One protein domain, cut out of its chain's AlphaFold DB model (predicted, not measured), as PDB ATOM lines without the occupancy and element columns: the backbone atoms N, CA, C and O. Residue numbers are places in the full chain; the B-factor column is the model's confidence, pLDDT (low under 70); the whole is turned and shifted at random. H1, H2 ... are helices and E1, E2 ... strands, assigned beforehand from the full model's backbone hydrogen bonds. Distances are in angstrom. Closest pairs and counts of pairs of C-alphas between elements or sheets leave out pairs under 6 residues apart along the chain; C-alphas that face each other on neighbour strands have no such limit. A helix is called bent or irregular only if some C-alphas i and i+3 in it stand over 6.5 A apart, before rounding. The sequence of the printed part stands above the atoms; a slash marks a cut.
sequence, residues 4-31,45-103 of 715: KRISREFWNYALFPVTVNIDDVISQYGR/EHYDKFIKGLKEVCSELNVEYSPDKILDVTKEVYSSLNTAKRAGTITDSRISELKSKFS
ATOM      1  N   LYS A   4       0.882 -22.366  53.258       89.50
ATOM      2  CA  LYS A   4       2.101 -21.706  53.720       89.50
ATOM      3  C   LYS A   4       3.323 -22.509  53.316       89.50
ATOM      4  O   LYS A   4       3.282 -23.740  53.262       89.50
ATOM      5  N   ARG A   5       4.420 -21.816  53.029       90.88
ATOM      6  CA  ARG A   5       5.698 -22.448  52.721       90.88
ATOM      7  C   ARG A   5       6.439 -22.715  54.021       90.88
ATOM      8  O   ARG A   5       6.726 -21.787  54.765       90.88
ATOM      9  N   ILE A   6       6.789 -23.976  54.250       90.38
ATOM     10  CA  ILE A   6       7.610 -24.402  55.383       90.38
ATOM     11  C   ILE A   6       8.915 -24.968  54.841       90.38
ATOM     12  O   ILE A   6       8.917 -25.816  53.948       90.38
ATOM     13  N   SER A   7      10.027 -24.491  55.384       89.00
ATOM     14  CA  SER A   7      11.378 -24.913  55.042       89.00
ATOM     15  C   SER A   7      12.052 -25.568  56.241       89.00
ATOM     16  O   SER A   7      11.920 -25.105  57.371       89.00
ATOM     17  N   ARG A   8      12.783 -26.654  55.989       84.50
ATOM     18  CA  ARG A   8      13.611 -27.341  56.986       84.50
ATOM     19  C   ARG A   8      15.048 -27.159  56.561       84.50
ATOM     20  O   ARG A   8      15.458 -27.842  55.641       84.50
ATOM     21  N   GLU A   9      15.799 -26.298  57.243       74.56
ATOM     22  CA  GLU A   9      17.080 -25.779  56.745       74.56
ATOM     23  C   GLU A   9      16.858 -24.945  55.449       74.56
ATOM     24  O   GLU A   9      16.090 -25.332  54.579       74.56
ATOM     25  N   PHE A  10      17.493 -23.768  55.316       68.56
ATOM     26  CA  PHE A  10      17.166 -22.689  54.342       68.56
ATOM     27  C   PHE A  10      17.035 -23.081  52.844       68.56
ATOM     28  O   PHE A  10      16.699 -22.245  52.006       68.56
ATOM     29  N   TRP A  11      17.357 -24.319  52.478       71.25
ATOM     30  CA  TRP A  11      17.572 -24.791  51.116       71.25
ATOM     31  C   TRP A  11      16.477 -25.719  50.565       71.25
ATOM     32  O   TRP A  11      16.421 -25.878  49.347       71.25
ATOM     33  N   ASN A  12      15.586 -26.294  51.386       84.38
ATOM     34  CA  ASN A  12      14.420 -27.058  50.909       84.38
ATOM     35  C   ASN A  12      13.124 -26.618  51.593       84.38
ATOM     36  O   ASN A  12      13.130 -26.196  52.748       84.38
ATOM     37  N   TYR A  13      12.003 -26.715  50.878       90.69
ATOM     38  CA  TYR A  13      10.692 -26.305  51.371       90.69
ATOM     39  C   TYR A  13       9.562 -27.124  50.754       90.69
ATOM     40  O   TYR A  13       9.719 -27.680  49.670       90.69
ATOM     41  N   ALA A  14       8.407 -27.109  51.412       90.94
ATOM     42  CA  ALA A  14       7.146 -27.596  50.875       90.94
ATOM     43  C   ALA A  14       5.988 -26.663  51.255       90.94
ATOM     44  O   ALA A  14       6.131 -25.800  52.124       90.94
ATOM     45  N   LEU A  15       4.852 -26.823  50.577       90.94
ATOM     46  CA  LEU A  15       3.620 -26.096  50.869       90.94
ATOM     47  C   LEU A  15       2.697 -26.955  51.736       90.94
ATOM     48  O   LEU A  15       2.385 -28.086  51.371       90.94
ATOM     49  N   PHE A  16       2.235 -26.396  52.850       90.56
ATOM     50  CA  PHE A  16       1.300 -27.033  53.777       90.56
ATOM     51  C   PHE A  16       0.027 -26.197  53.883       90.56
ATOM     52  O   PHE A  16       0.128 -24.970  53.872       90.56
ATOM     53  N   PRO A  17      -1.166 -26.805  53.993       90.06
ATOM     54  CA  PRO A  17      -2.378 -26.046  54.265       90.06
ATOM     55  C   PRO A  17      -2.239 -25.224  55.550       90.06
ATOM     56  O   PRO A  17      -1.690 -25.712  56.536       90.06
ATOM     57  N   VAL A  18      -2.775 -24.002  55.573       85.44
ATOM     58  CA  VAL A  18      -2.720 -23.128  56.765       85.44
ATOM     59  C   VAL A  18      -3.421 -23.763  57.978       85.44
ATOM     60  O   VAL A  18      -3.052 -23.493  59.112       85.44
ATOM     61  N   THR A  19      -4.368 -24.681  57.749       83.81
ATOM     62  CA  THR A  19      -5.049 -25.461  58.797       83.81
ATOM     63  C   THR A  19      -4.150 -26.480  59.505       83.81
ATOM     64  O   THR A  19      -4.568 -27.059  60.502       83.81
ATOM     65  N   VAL A  20      -2.957 -26.763  58.975       84.25
ATOM     66  CA  VAL A  20      -1.998 -27.669  59.612       84.25
ATOM     67  C   VAL A  20      -1.269 -26.922  60.725       84.25
ATOM     68  O   VAL A  20      -0.617 -25.902  60.473       84.25
ATOM     69  N   ASN A  21      -1.336 -27.462  61.946       82.12
ATOM     70  CA  ASN A  21      -0.536 -26.964  63.056       82.12
ATOM     71  C   ASN A  21       0.949 -27.184  62.741       82.12
ATOM     72  O   ASN A  21       1.397 -28.298  62.465       82.12
ATOM     73  N   ILE A  22       1.716 -26.097  62.748       80.12
ATOM     74  CA  ILE A  22       3.130 -26.139  62.388       80.12
ATOM     75  C   ILE A  22       3.956 -26.934  63.402       80.12
ATOM     76  O   ILE A  22       4.931 -27.579  63.019       80.12
ATOM     77  N   ASP A  23       3.528 -26.965  64.663       78.81
ATOM     78  CA  ASP A  23       4.194 -27.734  65.709       78.81
ATOM     79  C   ASP A  23       4.047 -29.243  65.500       78.81
ATOM     80  O   ASP A  23       4.988 -29.993  65.768       78.81
ATOM     81  N   ASP A  24       2.940 -29.701  64.910       82.06
ATOM     82  CA  ASP A  24       2.764 -31.105  64.517       82.06
ATOM     83  C   ASP A  24       3.704 -31.486  63.366       82.06
ATOM     84  O   ASP A  24       4.190 -32.614  63.295       82.06
ATOM     85  N   VAL A  25       4.007 -30.541  62.469       81.69
ATOM     86  CA  VAL A  25       4.984 -30.748  61.389       81.69
ATOM     87  C   VAL A  25       6.403 -30.777  61.954       81.69
ATOM     88  O   VAL A  25       7.195 -31.643  61.591       81.69
ATOM     89  N   ILE A  26       6.745 -29.857  62.857       82.75
ATOM     90  CA  ILE A  26       8.097 -29.750  63.427       82.75
ATOM     91  C   ILE A  26       8.391 -30.901  64.391       82.75
ATOM     92  O   ILE A  26       9.505 -31.429  64.386       82.75
ATOM     93  N   SER A  27       7.422 -31.315  65.209       79.31
ATOM     94  CA  SER A  27       7.590 -32.384  66.205       79.31
ATOM     95  C   SER A  27       7.989 -33.722  65.575       79.31
ATOM     96  O   SER A  27       8.816 -34.430  66.148       79.31
ATOM     97  N   GLN A  28       7.534 -34.010  64.350       80.56
ATOM     98  CA  GLN A  28       7.961 -35.180  63.565       80.56
ATOM     99  C   GLN A  28       9.471 -35.201  63.276       80.56
ATOM    100  O   GLN A  28      10.062 -36.265  63.090       80.56
ATOM    101  N   TYR A  29      10.111 -34.031  63.234       79.69
ATOM    102  CA  TYR A  29      11.518 -33.864  62.868       79.69
ATOM    103  C   TYR A  29      12.414 -33.383  64.021       79.69
ATOM    104  O   TYR A  29      13.642 -33.435  63.887       79.69
ATOM    105  N   GLY A  30      11.815 -32.925  65.124       76.50
ATOM    106  CA  GLY A  30      12.467 -32.350  66.299       76.50
ATOM    107  C   GLY A  30      12.892 -30.883  66.127       76.50
ATOM    108  O   GLY A  30      13.373 -30.469  65.073       76.50
ATOM    109  N   ARG A  31      12.811 -30.092  67.210       75.81
ATOM    110  CA  ARG A  31      13.210 -28.663  67.252       75.81
ATOM    111  C   ARG A  31      14.733 -28.417  67.274       75.81
ATOM    112  O   ARG A  31      15.191 -27.288  67.425       75.81
ATOM    113  N   GLU A  45      -4.105 -22.919  43.409       87.75
ATOM    114  CA  GLU A  45      -3.443 -22.965  42.103       87.75
ATOM    115  C   GLU A  45      -1.915 -23.033  42.248       87.75
ATOM    116  O   GLU A  45      -1.245 -23.801  41.553       87.75
ATOM    117  N   HIS A  46      -1.359 -22.281  43.201       88.31
ATOM    118  CA  HIS A  46       0.071 -22.323  43.505       88.31
ATOM    119  C   HIS A  46       0.492 -23.699  44.028       88.31
ATOM    120  O   HIS A  46       1.521 -24.227  43.602       88.31
ATOM    121  N   TYR A  47      -0.313 -24.291  44.914       90.75
ATOM    122  CA  TYR A  47      -0.079 -25.639  45.419       90.75
ATOM    123  C   TYR A  47      -0.108 -26.677  44.294       90.75
ATOM    124  O   TYR A  47       0.829 -27.460  44.156       90.75
ATOM    125  N   ASP A  48      -1.119 -26.643  43.430       90.25
ATOM    126  CA  ASP A  48      -1.260 -27.610  42.342       90.25
ATOM    127  C   ASP A  48      -0.085 -27.518  41.351       90.25
ATOM    128  O   ASP A  48       0.468 -28.543  40.935       90.25
ATOM    129  N   LYS A  49       0.366 -26.294  41.034       90.50
ATOM    130  CA  LYS A  49       1.564 -26.050  40.213       90.50
ATOM    131  C   LYS A  49       2.828 -26.594  40.881       90.50
ATOM    132  O   LYS A  49       3.609 -27.282  40.223       90.50
ATOM    133  N   PHE A  50       3.007 -26.324  42.175       92.75
ATOM    134  CA  PHE A  50       4.128 -26.828  42.968       92.75
ATOM    135  C   PHE A  50       4.183 -28.361  42.948       92.75
ATOM    136  O   PHE A  50       5.218 -28.935  42.614       92.75
ATOM    137  N   ILE A  51       3.061 -29.032  43.236       94.44
ATOM    138  CA  ILE A  51       2.974 -30.496  43.262       94.44
ATOM    139  C   ILE A  51       3.235 -31.097  41.883       94.44
ATOM    140  O   ILE A  51       3.960 -32.088  41.774       94.44
ATOM    141  N   LYS A  52       2.667 -30.510  40.825       93.94
ATOM    142  CA  LYS A  52       2.895 -30.968  39.451       93.94
ATOM    143  C   LYS A  52       4.378 -30.890  39.087       93.94
ATOM    144  O   LYS A  52       4.952 -31.896  38.678       93.94
ATOM    145  N   GLY A  53       5.001 -29.729  39.292       93.94
ATOM    146  CA  GLY A  53       6.418 -29.528  39.006       93.94
ATOM    147  C   GLY A  53       7.323 -30.432  39.838       93.94
ATOM    148  O   GLY A  53       8.281 -30.995  39.312       93.94
ATOM    149  N   LEU A  54       6.997 -30.634  41.119       95.00
ATOM    150  CA  LEU A  54       7.760 -31.517  41.997       95.00
ATOM    151  C   LEU A  54       7.702 -32.967  41.506       95.00
ATOM    152  O   LEU A  54       8.741 -33.611  41.420       95.00
ATOM    153  N   LYS A  55       6.523 -33.468  41.115       95.12
ATOM    154  CA  LYS A  55       6.367 -34.820  40.548       95.12
ATOM    155  C   LYS A  55       7.163 -35.009  39.257       95.12
ATOM    156  O   LYS A  55       7.791 -36.052  39.088       95.12
ATOM    157  N   GLU A  56       7.162 -34.012  38.372       94.62
ATOM    158  CA  GLU A  56       7.962 -34.038  37.141       94.62
ATOM    159  C   GLU A  56       9.462 -34.155  37.454       94.62
ATOM    160  O   GLU A  56      10.148 -34.995  36.874       94.62
ATOM    161  N   VAL A  57       9.966 -33.364  38.408       94.19
ATOM    162  CA  VAL A  57      11.380 -33.419  38.811       94.19
ATOM    163  C   VAL A  57      11.716 -34.720  39.547       94.19
ATOM    164  O   VAL A  57      12.770 -35.295  39.290       94.19
ATOM    165  N   CYS A  58      10.831 -35.227  40.409       94.88
ATOM    166  CA  CYS A  58      11.008 -36.527  41.063       94.88
ATOM    167  C   CYS A  58      11.165 -37.655  40.037       94.88
ATOM    168  O   CYS A  58      12.084 -38.461  40.156       94.88
ATOM    169  N   SER A  59      10.324 -37.673  38.996       92.88
ATOM    170  CA  SER A  59      10.425 -38.656  37.912       92.88
ATOM    171  C   SER A  59      11.742 -38.547  37.144       92.88
ATOM    172  O   SER A  59      12.288 -39.566  36.735       92.88
ATOM    173  N   GLU A  60      12.248 -37.332  36.929       91.81
ATOM    174  CA  GLU A  60      13.501 -37.101  36.205       91.81
ATOM    175  C   GLU A  60      14.735 -37.516  37.023       91.81
ATOM    176  O   GLU A  60      15.706 -38.027  36.470       91.81
ATOM    177  N   LEU A  61      14.690 -37.328  38.344       90.88
ATOM    178  CA  LEU A  61      15.787 -37.652  39.263       90.88
ATOM    179  C   LEU A  61      15.673 -39.045  39.898       90.88
ATOM    180  O   LEU A  61      16.510 -39.392  40.730       90.88
ATOM    181  N   ASN A  62      14.656 -39.827  39.525       91.75
ATOM    182  CA  ASN A  62      14.343 -41.131  40.110       91.75
ATOM    183  C   ASN A  62      14.179 -41.088  41.647       91.75
ATOM    184  O   ASN A  62      14.650 -41.972  42.359       91.75
ATOM    185  N   VAL A  63      13.526 -40.035  42.147       94.00
ATOM    186  CA  VAL A  63      13.173 -39.849  43.562       94.00
ATOM    187  C   VAL A  63      11.730 -40.304  43.781       94.00
ATOM    188  O   VAL A  63      10.835 -39.922  43.024       94.00
ATOM    189  N   GLU A  64      11.478 -41.095  44.824       93.00
ATOM    190  CA  GLU A  64      10.128 -41.565  45.146       93.00
ATOM    191  C   GLU A  64       9.259 -40.413  45.675       93.00
ATOM    192  O   GLU A  64       9.589 -39.743  46.653       93.00
ATOM    193  N   TYR A  65       8.119 -40.163  45.026       93.56
ATOM    194  CA  TYR A  65       7.173 -39.149  45.482       93.56
ATOM    195  C   TYR A  65       6.238 -39.725  46.553       93.56
ATOM    196  O   TYR A  65       5.444 -40.622  46.273       93.56
ATOM    197  N   SER A  66       6.261 -39.140  47.752       90.38
ATOM    198  CA  SER A  66       5.329 -39.443  48.843       90.38
ATOM    199  C   SER A  66       4.564 -38.179  49.272       90.38
ATOM    200  O   SER A  66       5.196 -37.217  49.719       90.38
ATOM    201  N   PRO A  67       3.220 -38.148  49.161       85.00
ATOM    202  CA  PRO A  67       2.427 -36.980  49.553       85.00
ATOM    203  C   PRO A  67       2.472 -36.712  51.066       85.00
ATOM    204  O   PRO A  67       2.467 -35.552  51.465       85.00
ATOM    205  N   ASP A  68       2.603 -37.753  51.893       83.94
ATOM    206  CA  ASP A  68       2.634 -37.634  53.360       83.94
ATOM    207  C   ASP A  68       4.007 -37.191  53.899       83.94
ATOM    208  O   ASP A  68       4.125 -36.785  55.052       83.94
ATOM    209  N   LYS A  69       5.060 -37.251  53.071       86.62
ATOM    210  CA  LYS A  69       6.447 -36.902  53.437       86.62
ATOM    211  C   LYS A  69       7.053 -35.861  52.503       86.62
ATOM    212  O   LYS A  69       8.235 -35.905  52.164       86.62
ATOM    213  N   ILE A  70       6.245 -34.898  52.075       88.38
ATOM    214  CA  ILE A  70       6.619 -33.941  51.030       88.38
ATOM    215  C   ILE A  70       7.889 -33.123  51.345       88.38
ATOM    216  O   ILE A  70       8.656 -32.767  50.446       88.38
ATOM    217  N   LEU A  71       8.164 -32.861  52.625       88.00
ATOM    218  CA  LEU A  71       9.367 -32.144  53.052       88.00
ATOM    219  C   LEU A  71      10.638 -33.000  52.921       88.00
ATOM    220  O   LEU A  71      11.705 -32.467  52.618       88.00
ATOM    221  N   ASP A  72      10.527 -34.319  53.094       89.25
ATOM    222  CA  ASP A  72      11.629 -35.258  52.864       89.25
ATOM    223  C   ASP A  72      11.846 -35.497  51.363       89.25
ATOM    224  O   ASP A  72      12.990 -35.493  50.913       89.25
ATOM    225  N   VAL A  73      10.768 -35.576  50.572       92.00
ATOM    226  CA  VAL A  73      10.838 -35.669  49.100       92.00
ATOM    227  C   VAL A  73      11.596 -34.477  48.515       92.00
ATOM    228  O   VAL A  73      12.535 -34.635  47.737       92.00
ATOM    229  N   THR A  74      11.227 -33.257  48.909       91.81
ATOM    230  CA  THR A  74      11.899 -32.040  48.420       91.81
ATOM    231  C   THR A  74      13.362 -32.001  48.850       91.81
ATOM    232  O   THR A  74      14.229 -31.667  48.044       91.81
ATOM    233  N   LYS A  75      13.668 -32.403  50.087       90.19
ATOM    234  CA  LYS A  75      15.043 -32.537  50.575       90.19
ATOM    235  C   LYS A  75      15.869 -33.496  49.711       90.19
ATOM    236  O   LYS A  75      17.002 -33.170  49.354       90.19
ATOM    237  N   GLU A  76      15.313 -34.654  49.369       92.00
ATOM    238  CA  GLU A  76      15.966 -35.650  48.521       92.00
ATOM    239  C   GLU A  76      16.217 -35.106  47.110       92.00
ATOM    240  O   GLU A  76      17.345 -35.180  46.630       92.00
ATOM    241  N   VAL A  77      15.235 -34.429  46.503       93.00
ATOM    242  CA  VAL A  77      15.394 -33.737  45.209       93.00
ATOM    243  C   VAL A  77      16.561 -32.745  45.238       93.00
ATOM    244  O   VAL A  77      17.447 -32.800  44.381       93.00
ATOM    245  N   TYR A  78      16.616 -31.854  46.234       91.69
ATOM    246  CA  TYR A  78      17.718 -30.890  46.360       91.69
ATOM    247  C   TYR A  78      19.076 -31.578  46.583       91.69
ATOM    248  O   TYR A  78      20.086 -31.142  46.023       91.69
ATOM    249  N   SER A  79      19.112 -32.663  47.362       90.56
ATOM    250  CA  SER A  79      20.321 -33.463  47.594       90.56
ATOM    251  C   SER A  79      20.815 -34.143  46.314       90.56
ATOM    252  O   SER A  79      22.006 -34.078  46.000       90.56
ATOM    253  N   SER A  80      19.911 -34.736  45.535       91.44
ATOM    254  CA  SER A  80      20.214 -35.375  44.252       91.44
ATOM    255  C   SER A  80      20.748 -34.367  43.237       91.44
ATOM    256  O   SER A  80      21.777 -34.621  42.613       91.44
ATOM    257  N   LEU A  81      20.145 -33.174  43.143       91.06
ATOM    258  CA  LEU A  81      20.644 -32.090  42.286       91.06
ATOM    259  C   LEU A  81      22.057 -31.639  42.682       91.06
ATOM    260  O   LEU A  81      22.922 -31.480  41.822       91.06
ATOM    261  N   ASN A  82      22.316 -31.456  43.978       88.94
ATOM    262  CA  ASN A  82      23.641 -31.073  44.472       88.94
ATOM    263  C   ASN A  82      24.686 -32.177  44.246       88.94
ATOM    264  O   ASN A  82      25.844 -31.880  43.948       88.94
ATOM    265  N   THR A  83      24.288 -33.442  44.370       90.88
ATOM    266  CA  THR A  83      25.160 -34.600  44.124       90.88
ATOM    267  C   THR A  83      25.510 -34.707  42.642       90.88
ATOM    268  O   THR A  83      26.686 -34.804  42.303       90.88
ATOM    269  N   ALA A  84      24.519 -34.574  41.756       88.56
ATOM    270  CA  ALA A  84      24.719 -34.525  40.311       88.56
ATOM    271  C   ALA A  84      25.604 -33.338  39.889       88.56
ATOM    272  O   ALA A  84      26.501 -33.495  39.061       88.56
ATOM    273  N   LYS A  85      25.422 -32.162  40.515       90.44
ATOM    274  CA  LYS A  85      26.287 -30.991  40.295       90.44
ATOM    275  C   LYS A  85      27.746 -31.300  40.628       90.44
ATOM    276  O   LYS A  85      28.631 -31.023  39.828       90.44
ATOM    277  N   ARG A  86      28.003 -31.889  41.802       90.56
ATOM    278  CA  ARG A  86      29.361 -32.265  42.240       90.56
ATOM    279  C   ARG A  86      29.982 -33.348  41.361       90.56
ATOM    280  O   ARG A  86      31.189 -33.334  41.162       90.56
ATOM    281  N   ALA A  87      29.165 -34.255  40.831       88.88
ATOM    282  CA  ALA A  87      29.591 -35.290  39.896       88.88
ATOM    283  C   ALA A  87      29.793 -34.774  38.455       88.88
ATOM    284  O   ALA A  87      30.243 -35.534  37.603       88.88
ATOM    285  N   GLY A  88      29.447 -33.513  38.161       87.62
ATOM    286  CA  GLY A  88      29.555 -32.925  36.822       87.62
ATOM    287  C   GLY A  88      28.546 -33.474  35.806       87.62
ATOM    288  O   GLY A  88      28.711 -33.261  34.609       87.62
ATOM    289  N   THR A  89      27.503 -34.179  36.255       88.44
ATOM    290  CA  THR A  89      26.516 -34.830  35.375       88.44
ATOM    291  C   THR A  89      25.366 -33.908  34.964       88.44
ATOM    292  O   THR A  89      24.591 -34.248  34.073       88.44
ATOM    293  N   ILE A  90      25.249 -32.732  35.587       89.25
ATOM    294  CA  ILE A  90      24.215 -31.729  35.314       89.25
ATOM    295  C   ILE A  90      24.810 -30.316  35.393       89.25
ATOM    296  O   ILE A  90      25.641 -30.028  36.254       89.25
ATOM    297  N   THR A  91      24.391 -29.421  34.495       91.44
ATOM    298  CA  THR A  91      24.872 -28.029  34.450       91.44
ATOM    299  C   THR A  91      24.085 -27.117  35.395       91.44
ATOM    300  O   THR A  91      22.921 -27.377  35.704       91.44
ATOM    301  N   ASP A  92      24.675 -25.986  35.792       88.38
ATOM    302  CA  ASP A  92      23.996 -24.974  36.622       88.38
ATOM    303  C   ASP A  92      22.738 -24.391  35.962       88.38
ATOM    304  O   ASP A  92      21.735 -24.132  36.635       88.38
ATOM    305  N   SER A  93      22.752 -24.262  34.631       89.94
ATOM    306  CA  SER A  93      21.575 -23.863  33.855       89.94
ATOM    307  C   SER A  93      20.447 -24.887  33.992       89.94
ATOM    308  O   SER A  93      19.301 -24.508  34.227       89.94
ATOM    309  N   ARG A  94      20.762 -26.186  33.897       90.88
ATOM    310  CA  ARG A  94      19.759 -27.251  34.014       90.88
ATOM    311  C   ARG A  94      19.215 -27.366  35.436       90.88
ATOM    312  O   ARG A  94      18.016 -27.549  35.614       90.88
ATOM    313  N   ILE A  95      20.056 -27.198  36.457       88.88
ATOM    314  CA  ILE A  95      19.605 -27.155  37.859       88.88
ATOM    315  C   ILE A  95      18.613 -26.005  38.072       88.88
ATOM    316  O   ILE A  95      17.585 -26.194  38.723       88.88
ATOM    317  N   SER A  96      18.913 -24.824  37.528       89.25
ATOM    318  CA  SER A  96      18.040 -23.648  37.637       89.25
ATOM    319  C   SER A  96      16.700 -23.876  36.936       89.25
ATOM    320  O   SER A  96      15.650 -23.566  37.499       89.25
ATOM    321  N   GLU A  97      16.721 -24.506  35.760       92.25
ATOM    322  CA  GLU A  97      15.515 -24.911  35.037       92.25
ATOM    323  C   GLU A  97      14.656 -25.882  35.871       92.25
ATOM    324  O   GLU A  97      13.468 -25.638  36.081       92.25
ATOM    325  N   LEU A  98      15.247 -26.948  36.423       91.31
ATOM    326  CA  LEU A  98      14.516 -27.935  37.229       91.31
ATOM    327  C   LEU A  98      13.928 -27.334  38.507       91.31
ATOM    328  O   LEU A  98      12.768 -27.592  38.823       91.31
ATOM    329  N   LYS A  99      14.683 -26.482  39.211       89.69
ATOM    330  CA  LYS A  99      14.178 -25.766  40.392       89.69
ATOM    331  C   LYS A  99      13.022 -24.827  40.053       89.69
ATOM    332  O   LYS A  99      12.112 -24.673  40.862       89.69
ATOM    333  N   SER A 100      13.015 -24.228  38.860       88.75
ATOM    334  CA  SER A 100      11.938 -23.320  38.453       88.75
ATOM    335  C   SER A 100      10.583 -24.025  38.300       88.75
ATOM    336  O   SER A 100       9.550 -23.410  38.564       88.75
ATOM    337  N   LYS A 101      10.570 -25.327  37.967       89.12
ATOM    338  CA  LYS A 101       9.339 -26.118  37.775       89.12
ATOM    339  C   LYS A 101       8.481 -26.226  39.034       89.12
ATOM    340  O   LYS A 101       7.260 -26.216  38.932       89.12
ATOM    341  N   PHE A 102       9.104 -26.312  40.208       89.19
ATOM    342  CA  PHE A 102       8.421 -26.371  41.507       89.19
ATOM    343  C   PHE A 102       8.681 -25.113  42.351       89.19
ATOM    344  O   PHE A 102       8.545 -25.128  43.575       89.19
ATOM    345  N   SER A 103       9.054 -24.007  41.703       84.88
ATOM    346  CA  SER A 103       9.233 -22.716  42.362       84.88
ATOM    347  C   SER A 103       7.892 -22.032  42.624       84.88
ATOM    348  O   SER A 103       6.970 -22.105  41.810       84.88
TER     349      SER A 103
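Overview. This is residues 4 to 31 and 45 to 103 of the 715 residues of the protein "SF4 helicase domain-containing protein" of Proteobacteria bacterium (UniProt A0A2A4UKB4). Three helices make the main body: H2 and H3 cross at a steep angle, and H4 folds back beside H3 and meets H2. A small two-stranded hairpin, E1 and E2, packs mainly through E2 on the first half of H3, residues 69 to 78, and near residues 46 to 54 of H2, while the short H1 lies near E1, away from the other helices. The printed part has 87 residues with two named strands and four named helices, in the order E1, E2, H1, H2, H3, H4; the sheet E1 - E2 is antiparallel and the class is mostly helix. The whole is compact, with a radius of gyration of the C-alphas of 13.4 A, and spans 40 by 30 by 21 A.

Arrangement. E1, residues 4 to 8, and E2, residues 13 to 17, form an antiparallel hairpin at 142 degrees; N 4 and O 16 are 2.8 A apart and N 14 and O 6 are 2.9 A apart, within hydrogen-bond range. H1, residues 22 to 27, touches no helix, but E1 and H1 are near each other, with 5 pairs of C-alphas within 10 A. H2, residues 45 to 61, has its closest C-alphas to E2 at Tyr 47 and Leu 15, 6.6 A apart. H3, residues 67 to 86, comes closest to E2 at the C-alphas of Leu 71 and Ala 14, 5.5 A apart. H2 and H3 touch, H2 with residues 54 to 61 alone and H3 with residues 74 to 81 alone; their closest C-alphas, Cys 58 and Val 77, are 6.6 A apart, and they run the same way at a steep tilt of 50 degrees. H4, residues 92 to 101, touches residues 50 to 57 of H2 alone, with the C-alphas of Lys 101 and Gly 53 closest at 4.7 A, opposite ways at a steep tilt of 43 degrees. H3 and H4 are close but not clearly touching; their closest C-alphas, Leu 81 and Ile 95, are 6.7 A apart, and they run opposite ways at a shallow tilt of 13 degrees. H4 is apart from E1, E2 and H1. Each O i to N i+4 pair is within hydrogen-bond range in H1, H2 and H4; in H3 it is 14 of 16.

Along the chain. E1 begins at C-alpha 4, (2.101, -21.706, 53.720). H2 is 24.4 A long. H3 is 28.3 A long and begins at C-alpha 67, (2.427, -36.980, 49.553); it is irregular, with C-alphas 68 and 71 lying 8.7 A apart, and has a kink of 34 degrees near residue 74. H4 is 14.7 A long and ends at C-alpha 101, (9.339, -26.118, 37.775).

Size, cuts and confidence. The two C-alphas farthest apart, those of Thr 19 and Gly 88, are 41.7 A apart. Residues 32 to 44, in the link from H1 to H2, are not printed, and C-alphas 31 and 45 are 30.7 A apart across the cut. The links E1 to E2, E2 to H1, H2 to H3 and H3 to H4 are tight. The mean pLDDT of the printed part is 88.2, and residue 10 alone is under 70.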